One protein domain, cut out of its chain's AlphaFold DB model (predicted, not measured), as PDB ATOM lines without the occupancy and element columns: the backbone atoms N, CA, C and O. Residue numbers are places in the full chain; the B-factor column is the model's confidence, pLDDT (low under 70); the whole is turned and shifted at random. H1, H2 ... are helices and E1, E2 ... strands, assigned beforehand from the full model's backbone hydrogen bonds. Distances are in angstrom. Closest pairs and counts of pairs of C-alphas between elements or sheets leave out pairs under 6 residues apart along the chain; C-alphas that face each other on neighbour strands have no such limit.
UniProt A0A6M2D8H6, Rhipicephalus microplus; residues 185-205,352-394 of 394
ATOM      1  N   GLY A 185      -7.507 -28.798   7.344       89.19
ATOM      2  CA  GLY A 185      -7.552 -28.666   5.889       89.19
ATOM      3  C   GLY A 185      -8.893 -29.116   5.300       89.19
ATOM      4  O   GLY A 185      -9.374 -30.208   5.596       89.19
ATOM      5  N   VAL A 186      -9.483 -28.290   4.433       89.62
ATOM      6  CA  VAL A 186     -10.698 -28.638   3.677       89.62
ATOM      7  C   VAL A 186     -10.303 -29.442   2.438       89.62
ATOM      8  O   VAL A 186      -9.587 -28.934   1.579       89.62
ATOM      9  N   VAL A 187     -10.771 -30.689   2.344       92.88
ATOM     10  CA  VAL A 187     -10.432 -31.613   1.239       92.88
ATOM     11  C   VAL A 187     -11.465 -31.631   0.109       92.88
ATOM     12  O   VAL A 187     -11.130 -31.985  -1.016       92.88
ATOM     13  N   ALA A 188     -12.710 -31.242   0.392       91.12
ATOM     14  CA  ALA A 188     -13.806 -31.185  -0.572       91.12
ATOM     15  C   ALA A 188     -14.840 -30.134  -0.144       91.12
ATOM     16  O   ALA A 188     -14.977 -29.839   1.044       91.12
ATOM     17  N   HIS A 189     -15.567 -29.578  -1.112       87.56
ATOM     18  CA  HIS A 189     -16.664 -28.639  -0.887       87.56
ATOM     19  C   HIS A 189     -17.787 -28.892  -1.901       87.56
ATOM     20  O   HIS A 189     -17.531 -29.340  -3.017       87.56
ATOM     21  N   LEU A 190     -19.025 -28.586  -1.514       89.25
ATOM     22  CA  LEU A 190     -20.215 -28.677  -2.360       89.25
ATOM     23  C   LEU A 190     -21.033 -27.387  -2.185       89.25
ATOM     24  O   LEU A 190     -21.163 -26.912  -1.062       89.25
ATOM     25  N   ASN A 191     -21.578 -26.841  -3.281       78.81
ATOM     26  CA  ASN A 191     -22.397 -25.613  -3.328       78.81
ATOM     27  C   ASN A 191     -21.652 -24.327  -2.903       78.81
ATOM     28  O   ASN A 191     -21.881 -23.746  -1.845       78.81
ATOM     29  N   ASN A 192     -20.743 -23.875  -3.772       65.00
ATOM     30  CA  ASN A 192     -19.766 -22.810  -3.530       65.00
ATOM     31  C   ASN A 192     -20.326 -21.384  -3.721       65.00
ATOM     32  O   ASN A 192     -19.946 -20.697  -4.669       65.00
ATOM     33  N   HIS A 193     -21.226 -20.933  -2.845       59.97
ATOM     34  CA  HIS A 193     -21.746 -19.563  -2.933       59.97
ATOM     35  C   HIS A 193     -20.962 -18.549  -2.079       59.97
ATOM     36  O   HIS A 193     -20.781 -17.423  -2.532       59.97
ATOM     37  N   GLU A 194     -20.415 -18.931  -0.914       64.19
ATOM     38  CA  GLU A 194     -19.675 -18.025  -0.012       64.19
ATOM     39  C   GLU A 194     -18.630 -18.765   0.849       64.19
ATOM     40  O   GLU A 194     -18.642 -19.993   0.948       64.19
ATOM     41  N   LYS A 195     -17.715 -18.020   1.498       71.06
ATOM     42  CA  LYS A 195     -16.774 -18.590   2.479       71.06
ATOM     43  C   LYS A 195     -17.564 -19.115   3.688       71.06
ATOM     44  O   LYS A 195     -18.180 -18.302   4.377       71.06
ATOM     45  N   PRO A 196     -17.525 -20.422   3.994       69.75
ATOM     46  CA  PRO A 196     -18.328 -20.977   5.074       69.75
ATOM     47  C   PRO A 196     -17.851 -20.455   6.433       69.75
ATOM     48  O   PRO A 196     -16.685 -20.609   6.807       69.75
ATOM     49  N   VAL A 197     -18.773 -19.859   7.190       79.25
ATOM     50  CA  VAL A 197     -18.591 -19.588   8.619       79.25
ATOM     51  C   VAL A 197     -18.988 -20.857   9.365       79.25
ATOM     52  O   VAL A 197     -20.153 -21.234   9.378       79.25
ATOM     53  N   TRP A 198     -18.014 -21.558   9.943       82.00
ATOM     54  CA  TRP A 198     -18.242 -22.852  10.610       82.00
ATOM     55  C   TRP A 198     -18.694 -22.736  12.064       82.00
ATOM     56  O   TRP A 198     -19.049 -23.740  12.673       82.00
ATOM     57  N   THR A 199     -18.631 -21.536  12.633       81.56
ATOM     58  CA  THR A 199     -19.016 -21.285  14.020       81.56
ATOM     59  C   THR A 199     -20.489 -20.922  14.080       81.56
ATOM     60  O   THR A 199     -20.919 -20.000  13.388       81.56
ATOM     61  N   CYS A 200     -21.245 -21.618  14.923       81.12
ATOM     62  CA  CYS A 200     -22.632 -21.260  15.174       81.12
ATOM     63  C   CYS A 200     -22.730 -19.959  15.990       81.12
ATOM     64  O   CYS A 200     -22.006 -19.785  16.970       81.12
ATOM     65  N   SER A 201     -23.628 -19.056  15.592       69.06
ATOM     66  CA  SER A 201     -23.889 -17.780  16.280       69.06
ATOM     67  C   SER A 201     -25.341 -17.592  16.725       69.06
ATOM     68  O   SER A 201     -25.654 -16.558  17.310       69.06
ATOM     69  N   ASN A 202     -26.234 -18.534  16.407       69.25
ATOM     70  CA  ASN A 202     -27.678 -18.355  16.537       69.25
ATOM     71  C   ASN A 202     -28.278 -19.425  17.454       69.25
ATOM     72  O   ASN A 202     -27.977 -20.606  17.301       69.25
ATOM     73  N   ASP A 203     -29.201 -19.022  18.325       71.81
ATOM     74  CA  ASP A 203     -29.969 -19.932  19.179       71.81
ATOM     75  C   ASP A 203     -31.154 -20.524  18.395       71.81
ATOM     76  O   ASP A 203     -32.313 -20.141  18.581       71.81
ATOM     77  N   LEU A 204     -30.877 -21.425  17.444       81.19
ATOM     78  CA  LEU A 204     -31.937 -22.238  16.845       81.19
ATOM     79  C   LEU A 204     -32.400 -23.297  17.851       81.19
ATOM     80  O   LEU A 204     -31.591 -24.059  18.375       81.19
ATOM     81  N   ASP A 205     -33.712 -23.382  18.065       81.19
ATOM     82  CA  ASP A 205     -34.328 -24.500  18.779       81.19
ATOM     83  C   ASP A 205     -34.386 -25.715  17.840       81.19
ATOM     84  O   ASP A 205     -35.149 -25.730  16.869       81.19
ATOM     85  N   GLY A 352     -32.724 -19.780  10.387       82.31
ATOM     86  CA  GLY A 352     -31.311 -19.442  10.218       82.31
ATOM     87  C   GLY A 352     -30.495 -20.651   9.737       82.31
ATOM     88  O   GLY A 352     -31.066 -21.727   9.545       82.31
ATOM     89  N   PRO A 353     -29.174 -20.503   9.534       84.94
ATOM     90  CA  PRO A 353     -28.316 -21.596   9.081       84.94
ATOM     91  C   PRO A 353     -28.203 -22.704  10.137       84.94
ATOM     92  O   PRO A 353     -27.831 -22.454  11.281       84.94
ATOM     93  N   LEU A 354     -28.486 -23.947   9.740       86.44
ATOM     94  CA  LEU A 354     -28.310 -25.130  10.582       86.44
ATOM     95  C   LEU A 354     -26.908 -25.721  10.381       86.44
ATOM     96  O   LEU A 354     -26.606 -26.311   9.347       86.44
ATOM     97  N   HIS A 355     -26.054 -25.589  11.392       89.75
ATOM     98  CA  HIS A 355     -24.738 -26.233  11.437       89.75
ATOM     99  C   HIS A 355     -24.822 -27.672  11.964       89.75
ATOM    100  O   HIS A 355     -25.195 -27.887  13.118       89.75
ATOM    101  N   LEU A 356     -24.422 -28.634  11.131       91.88
ATOM    102  CA  LEU A 356     -24.311 -30.056  11.461       91.88
ATOM    103  C   LEU A 356     -22.855 -30.495  11.305       91.88
ATOM    104  O   LEU A 356     -22.193 -30.125  10.335       91.88
ATOM    105  N   VAL A 357     -22.367 -31.313  12.232       94.62
ATOM    106  CA  VAL A 357     -21.058 -31.963  12.120       94.62
ATOM    107  C   VAL A 357     -21.260 -33.467  12.149       94.62
ATOM    108  O   VAL A 357     -21.963 -33.985  13.012       94.62
ATOM    109  N   ILE A 358     -20.643 -34.169  11.201       96.44
ATOM    110  CA  ILE A 358     -20.725 -35.624  11.082       96.44
ATOM    111  C   ILE A 358     -19.307 -36.183  11.122       96.44
ATOM    112  O   ILE A 358     -18.436 -35.716  10.390       96.44
ATOM    113  N   ALA A 359     -19.084 -37.187  11.963       96.06
ATOM    114  CA  ALA A 359     -17.850 -37.960  11.987       96.06
ATOM    115  C   ALA A 359     -18.163 -39.456  11.997       96.06
ATOM    116  O   ALA A 359     -19.176 -39.891  12.543       96.06
ATOM    117  N   ALA A 360     -17.277 -40.243  11.392       97.06
ATOM    118  CA  ALA A 360     -17.335 -41.695  11.403       97.06
ATOM    119  C   ALA A 360     -16.005 -42.247  11.915       97.06
ATOM    120  O   ALA A 360     -14.941 -41.718  11.586       97.06
ATOM    121  N   GLY A 361     -16.075 -43.292  12.741       93.88
ATOM    122  CA  GLY A 361     -14.882 -43.974  13.233       93.88
ATOM    123  C   GLY A 361     -14.077 -44.647  12.106       93.88
ATOM    124  O   GLY A 361     -14.579 -44.771  10.991       93.88
ATOM    125  N   PRO A 362     -12.855 -45.131  12.395       94.19
ATOM    126  CA  PRO A 362     -12.275 -45.287  13.734       94.19
ATOM    127  C   PRO A 362     -11.876 -43.967  14.420       94.19
ATOM    128  O   PRO A 362     -11.273 -43.092  13.811       94.19
ATOM    129  N   TYR A 363     -12.172 -43.844  15.720       94.50
ATOM    130  CA  TYR A 363     -11.859 -42.651  16.536       94.50
ATOM    131  C   TYR A 363     -10.501 -42.727  17.258       94.50
ATOM    132  O   TYR A 363     -10.185 -41.911  18.122       94.50
ATOM    133  N   THR A 364      -9.698 -43.730  16.917       93.38
ATOM    134  CA  THR A 364      -8.324 -43.920  17.383       93.38
ATOM    135  C   THR A 364      -7.508 -44.490  16.231       93.38
ATOM    136  O   THR A 364      -8.067 -45.094  15.311       93.38
ATOM    137  N   THR A 365      -6.196 -44.293  16.250       91.25
ATOM    138  CA  THR A 365      -5.314 -44.878  15.235       91.25
ATOM    139  C   THR A 365      -5.064 -46.361  15.527       91.25
ATOM    140  O   THR A 365      -5.289 -46.848  16.633       91.25
ATOM    141  N   SER A 366      -4.590 -47.111  14.531       89.56
ATOM    142  CA  SER A 366      -4.391 -48.566  14.643       89.56
ATOM    143  C   SER A 366      -3.305 -48.987  15.642       89.56
ATOM    144  O   SER A 366      -3.220 -50.154  16.006       89.56
ATOM    145  N   ASP A 367      -2.424 -48.067  16.030       84.81
ATOM    146  CA  ASP A 367      -1.250 -48.310  16.868       84.81
ATOM    147  C   ASP A 367      -1.434 -47.885  18.334       84.81
ATOM    148  O   ASP A 367      -0.574 -48.201  19.163       84.81
ATOM    149  N   THR A 368      -2.535 -47.201  18.676       83.94
ATOM    150  CA  THR A 368      -2.792 -46.677  20.026       83.94
ATOM    151  C   THR A 368      -4.268 -46.698  20.424       83.94
ATOM    152  O   THR A 368      -5.172 -46.724  19.593       83.94
ATOM    153  N   LEU A 369      -4.505 -46.658  21.736       88.00
ATOM    154  CA  LEU A 369      -5.815 -46.467  22.363       88.00
ATOM    155  C   LEU A 369      -5.903 -45.102  23.065       88.00
ATOM    156  O   LEU A 369      -6.698 -44.939  23.985       88.00
ATOM    157  N   SER A 370      -5.067 -44.130  22.681       87.88
ATOM    158  CA  SER A 370      -5.084 -42.779  23.259       87.88
ATOM    159  C   SER A 370      -6.280 -41.942  22.800       87.88
ATOM    160  O   SER A 370      -6.550 -40.914  23.412       87.88
ATOM    161  N   PHE A 371      -7.010 -42.372  21.758       92.44
ATOM    162  CA  PHE A 371      -8.166 -41.652  21.209       92.44
ATOM    163  C   PHE A 371      -7.857 -40.185  20.861       92.44
ATOM    164  O   PHE A 371      -8.731 -39.322  20.920       92.44
ATOM    165  N   GLU A 372      -6.623 -39.891  20.446       92.50
ATOM    166  CA  GLU A 372      -6.224 -38.548  20.007       92.50
ATOM    167  C   GLU A 372      -7.139 -37.978  18.907       92.50
ATOM    168  O   GLU A 372      -7.549 -36.824  19.042       92.50
ATOM    169  N   PRO A 373      -7.572 -38.755  17.888       94.38
ATOM    170  CA  PRO A 373      -8.547 -38.260  16.920       94.38
ATOM    171  C   PRO A 373      -9.891 -37.854  17.513       94.38
ATOM    172  O   PRO A 373     -10.484 -36.867  17.076       94.38
ATOM    173  N   LEU A 374     -10.366 -38.579  18.526       95.38
ATOM    174  CA  LEU A 374     -11.590 -38.224  19.234       95.38
ATOM    175  C   LEU A 374     -11.426 -36.933  20.042       95.38
ATOM    176  O   LEU A 374     -12.337 -36.103  20.065       95.38
ATOM    177  N   ALA A 375     -10.278 -36.766  20.702       94.81
ATOM    178  CA  ALA A 375      -9.968 -35.573  21.483       94.81
ATOM    179  C   ALA A 375      -9.880 -34.322  20.591       94.81
ATOM    180  O   ALA A 375     -10.476 -33.289  20.910       94.81
ATOM    181  N   ASP A 376      -9.223 -34.433  19.433       95.06
ATOM    182  CA  ASP A 376      -9.157 -33.361  18.435       95.06
ATOM    183  C   ASP A 376     -10.549 -33.037  17.870       95.06
ATOM    184  O   ASP A 376     -10.913 -31.868  17.729       95.06
ATOM    185  N   PHE A 377     -11.371 -34.058  17.607       95.81
ATOM    186  CA  PHE A 377     -12.747 -33.869  17.151       95.81
ATOM    187  C   PHE A 377     -13.632 -33.197  18.212       95.81
ATOM    188  O   PHE A 377     -14.393 -32.283  17.907       95.81
ATOM    189  N   THR A 378     -13.486 -33.574  19.481       95.75
ATOM    190  CA  THR A 378     -14.189 -32.915  20.591       95.75
ATOM    191  C   THR A 378     -13.750 -31.458  20.725       95.75
ATOM    192  O   THR A 378     -14.588 -30.571  20.877       95.75
ATOM    193  N   SER A 379     -12.455 -31.181  20.572       95.25
ATOM    194  CA  SER A 379     -11.931 -29.812  20.549       95.25
ATOM    195  C   SER A 379     -12.518 -28.993  19.393       95.25
ATOM    196  O   SER A 379     -12.850 -27.820  19.576       95.25
ATOM    197  N   TYR A 380     -12.718 -29.606  18.222       94.56
ATOM    198  CA  TYR A 380     -13.416 -28.980  17.097       94.56
ATOM    199  C   TYR A 380     -14.871 -28.631  17.448       94.56
ATOM    200  O   TYR A 380     -15.288 -27.495  17.231       94.56
ATOM    201  N   ILE A 381     -15.629 -29.559  18.041       94.62
ATOM    202  CA  ILE A 381     -17.022 -29.314  18.452       94.62
ATOM    203  C   ILE A 381     -17.092 -28.181  19.477       94.62
ATOM    204  O   ILE A 381     -17.894 -27.268  19.314       94.62
ATOM    205  N   ILE A 382     -16.225 -28.191  20.493       94.12
ATOM    206  CA  ILE A 382     -16.183 -27.138  21.520       94.12
ATOM    207  C   ILE A 382     -15.881 -25.774  20.892       94.12
ATOM    208  O   ILE A 382     -16.461 -24.765  21.290       94.12
ATOM    209  N   LYS A 383     -14.988 -25.727  19.901       92.62
ATOM    210  CA  LYS A 383     -14.615 -24.486  19.217       92.62
ATOM    211  C   LYS A 383     -15.720 -23.955  18.299       92.62
ATOM    212  O   LYS A 383     -15.908 -22.745  18.225       92.62
ATOM    213  N   HIS A 384     -16.393 -24.836  17.562       91.62
ATOM    214  CA  HIS A 384     -17.321 -24.455  16.492       91.62
ATOM    215  C   HIS A 384     -18.800 -24.486  16.901       91.62
ATOM    216  O   HIS A 384     -19.622 -23.894  16.206       91.62
ATOM    217  N   GLN A 385     -19.126 -25.124  18.030       91.94
ATOM    218  CA  GLN A 385     -20.464 -25.185  18.631       91.94
ATOM    219  C   GLN A 385     -21.574 -25.533  17.616       91.94
ATOM    220  O   GLN A 385     -22.536 -24.783  17.481       91.94
ATOM    221  N   PRO A 386     -21.458 -26.630  16.837       92.50
ATOM    222  CA  PRO A 386     -22.513 -27.015  15.901       92.50
ATOM    223  C   PRO A 386     -23.810 -27.365  16.646       92.50
ATOM    224  O   PRO A 386     -23.761 -27.875  17.762       92.50
ATOM    225  N   HIS A 387     -24.968 -27.174  16.006       91.19
ATOM    226  CA  HIS A 387     -26.260 -27.498  16.626       91.19
ATOM    227  C   HIS A 387     -26.434 -29.001  16.860       91.19
ATOM    228  O   HIS A 387     -27.044 -29.413  17.842       91.19
ATOM    229  N   VAL A 388     -25.917 -29.830  15.947       92.38
ATOM    230  CA  VAL A 388     -25.977 -31.291  16.061       92.38
ATOM    231  C   VAL A 388     -24.637 -31.895  15.667       92.38
ATOM    232  O   VAL A 388     -24.037 -31.524  14.654       92.38
ATOM    233  N   CYS A 389     -24.203 -32.872  16.458       94.38
ATOM    234  CA  CYS A 389     -23.090 -33.754  16.144       94.38
ATOM    235  C   CYS A 389     -23.619 -35.175  15.907       94.38
ATOM    236  O   CYS A 389     -24.271 -35.746  16.781       94.38
ATOM    237  N   ILE A 390     -23.332 -35.748  14.737       95.62
ATOM    238  CA  ILE A 390     -23.658 -37.135  14.392       95.62
ATOM    239  C   ILE A 390     -22.362 -37.941  14.402       95.62
ATOM    240  O   ILE A 390     -21.466 -37.713  13.589       95.62
ATOM    241  N   MET A 391     -22.272 -38.900  15.319       95.62
ATOM    242  CA  MET A 391     -21.129 -39.799  15.433       95.62
ATOM    243  C   MET A 391     -21.518 -41.202  14.984       95.62
ATOM    244  O   MET A 391     -22.329 -41.871  15.623       95.62
ATOM    245  N   VAL A 392     -20.910 -41.660  13.895       96.00
ATOM    246  CA  VAL A 392     -21.123 -42.999  13.346       96.00
ATOM    247  C   VAL A 392     -20.062 -43.943  13.897       96.00
ATOM    248  O   VAL A 392     -18.863 -43.638  13.898       96.00
ATOM    249  N   ARG A 393     -20.503 -45.104  14.378       85.06
ATOM    250  CA  ARG A 393     -19.622 -46.222  14.707       85.06
ATOM    251  C   ARG A 393     -19.359 -47.010  13.421       85.06
ATOM    252  O   ARG A 393     -20.310 -47.528  12.846       85.06
ATOM    253  N   SER A 394     -18.098 -47.069  12.994       64.50
ATOM    254  CA  SER A 394     -17.658 -47.950  11.903       64.50
ATOM    255  C   SER A 394     -17.461 -49.387  12.369       64.50
ATOM    256  O   SER A 394     -17.220 -49.602  13.583       64.50
TER     257      SER A 394
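What this domain is: This is residues 185 to 205 and 352 to 394 of the 394 residues of a protein of Rhipicephalus microplus (UniProt A0A6M2D8H6). There is little regular structure: a narrow ribbon of two parallel strands, E1 and E2, with helix H1 over one face of it, and a winding stretch whose residues 185 to 196 stick out. The printed part has 64 residues, 23 of them in named elements of mixed class, in the order E1, H1, E2. It is loose, with a radius of gyration of the C-alphas of 13.9 A, and spans 41 by 27 by 19 A.

Where its parts are: Residues 185 to 205 hold no named element. E1 is residues 356 to 360, 13.6 A, from C-alpha 356 at (-24.311, -30.056, 11.461). H1 is residues 372 to 384, 18.3 A. E2 is residues 388 to 392, 13.0 A, to C-alpha 392 at (-21.123, -42.999, 13.346).

How they stand to each other: E1 and E2 are parallel neighbours at 14 degrees; N 357 and O 388 are within hydrogen-bond range at 2.9 A. E1, H1 and E2 form a strand-helix-strand unit, two parallel strands joined through a helix, with a right-handed crossover. The closest C-alphas of H1 and E2, Ile 381 and Cys 389, are 7.9 A apart. In H1 every O i to N i+4 pair is within hydrogen-bond range.

The domain as a whole: Residues 206 to 351 are not printed; C-alphas 205 and 352 are 10.4 A apart. E1 to H1 is a long link. Residues 192 to 194, 196, 201 to 202 and 394 have pLDDT under 70.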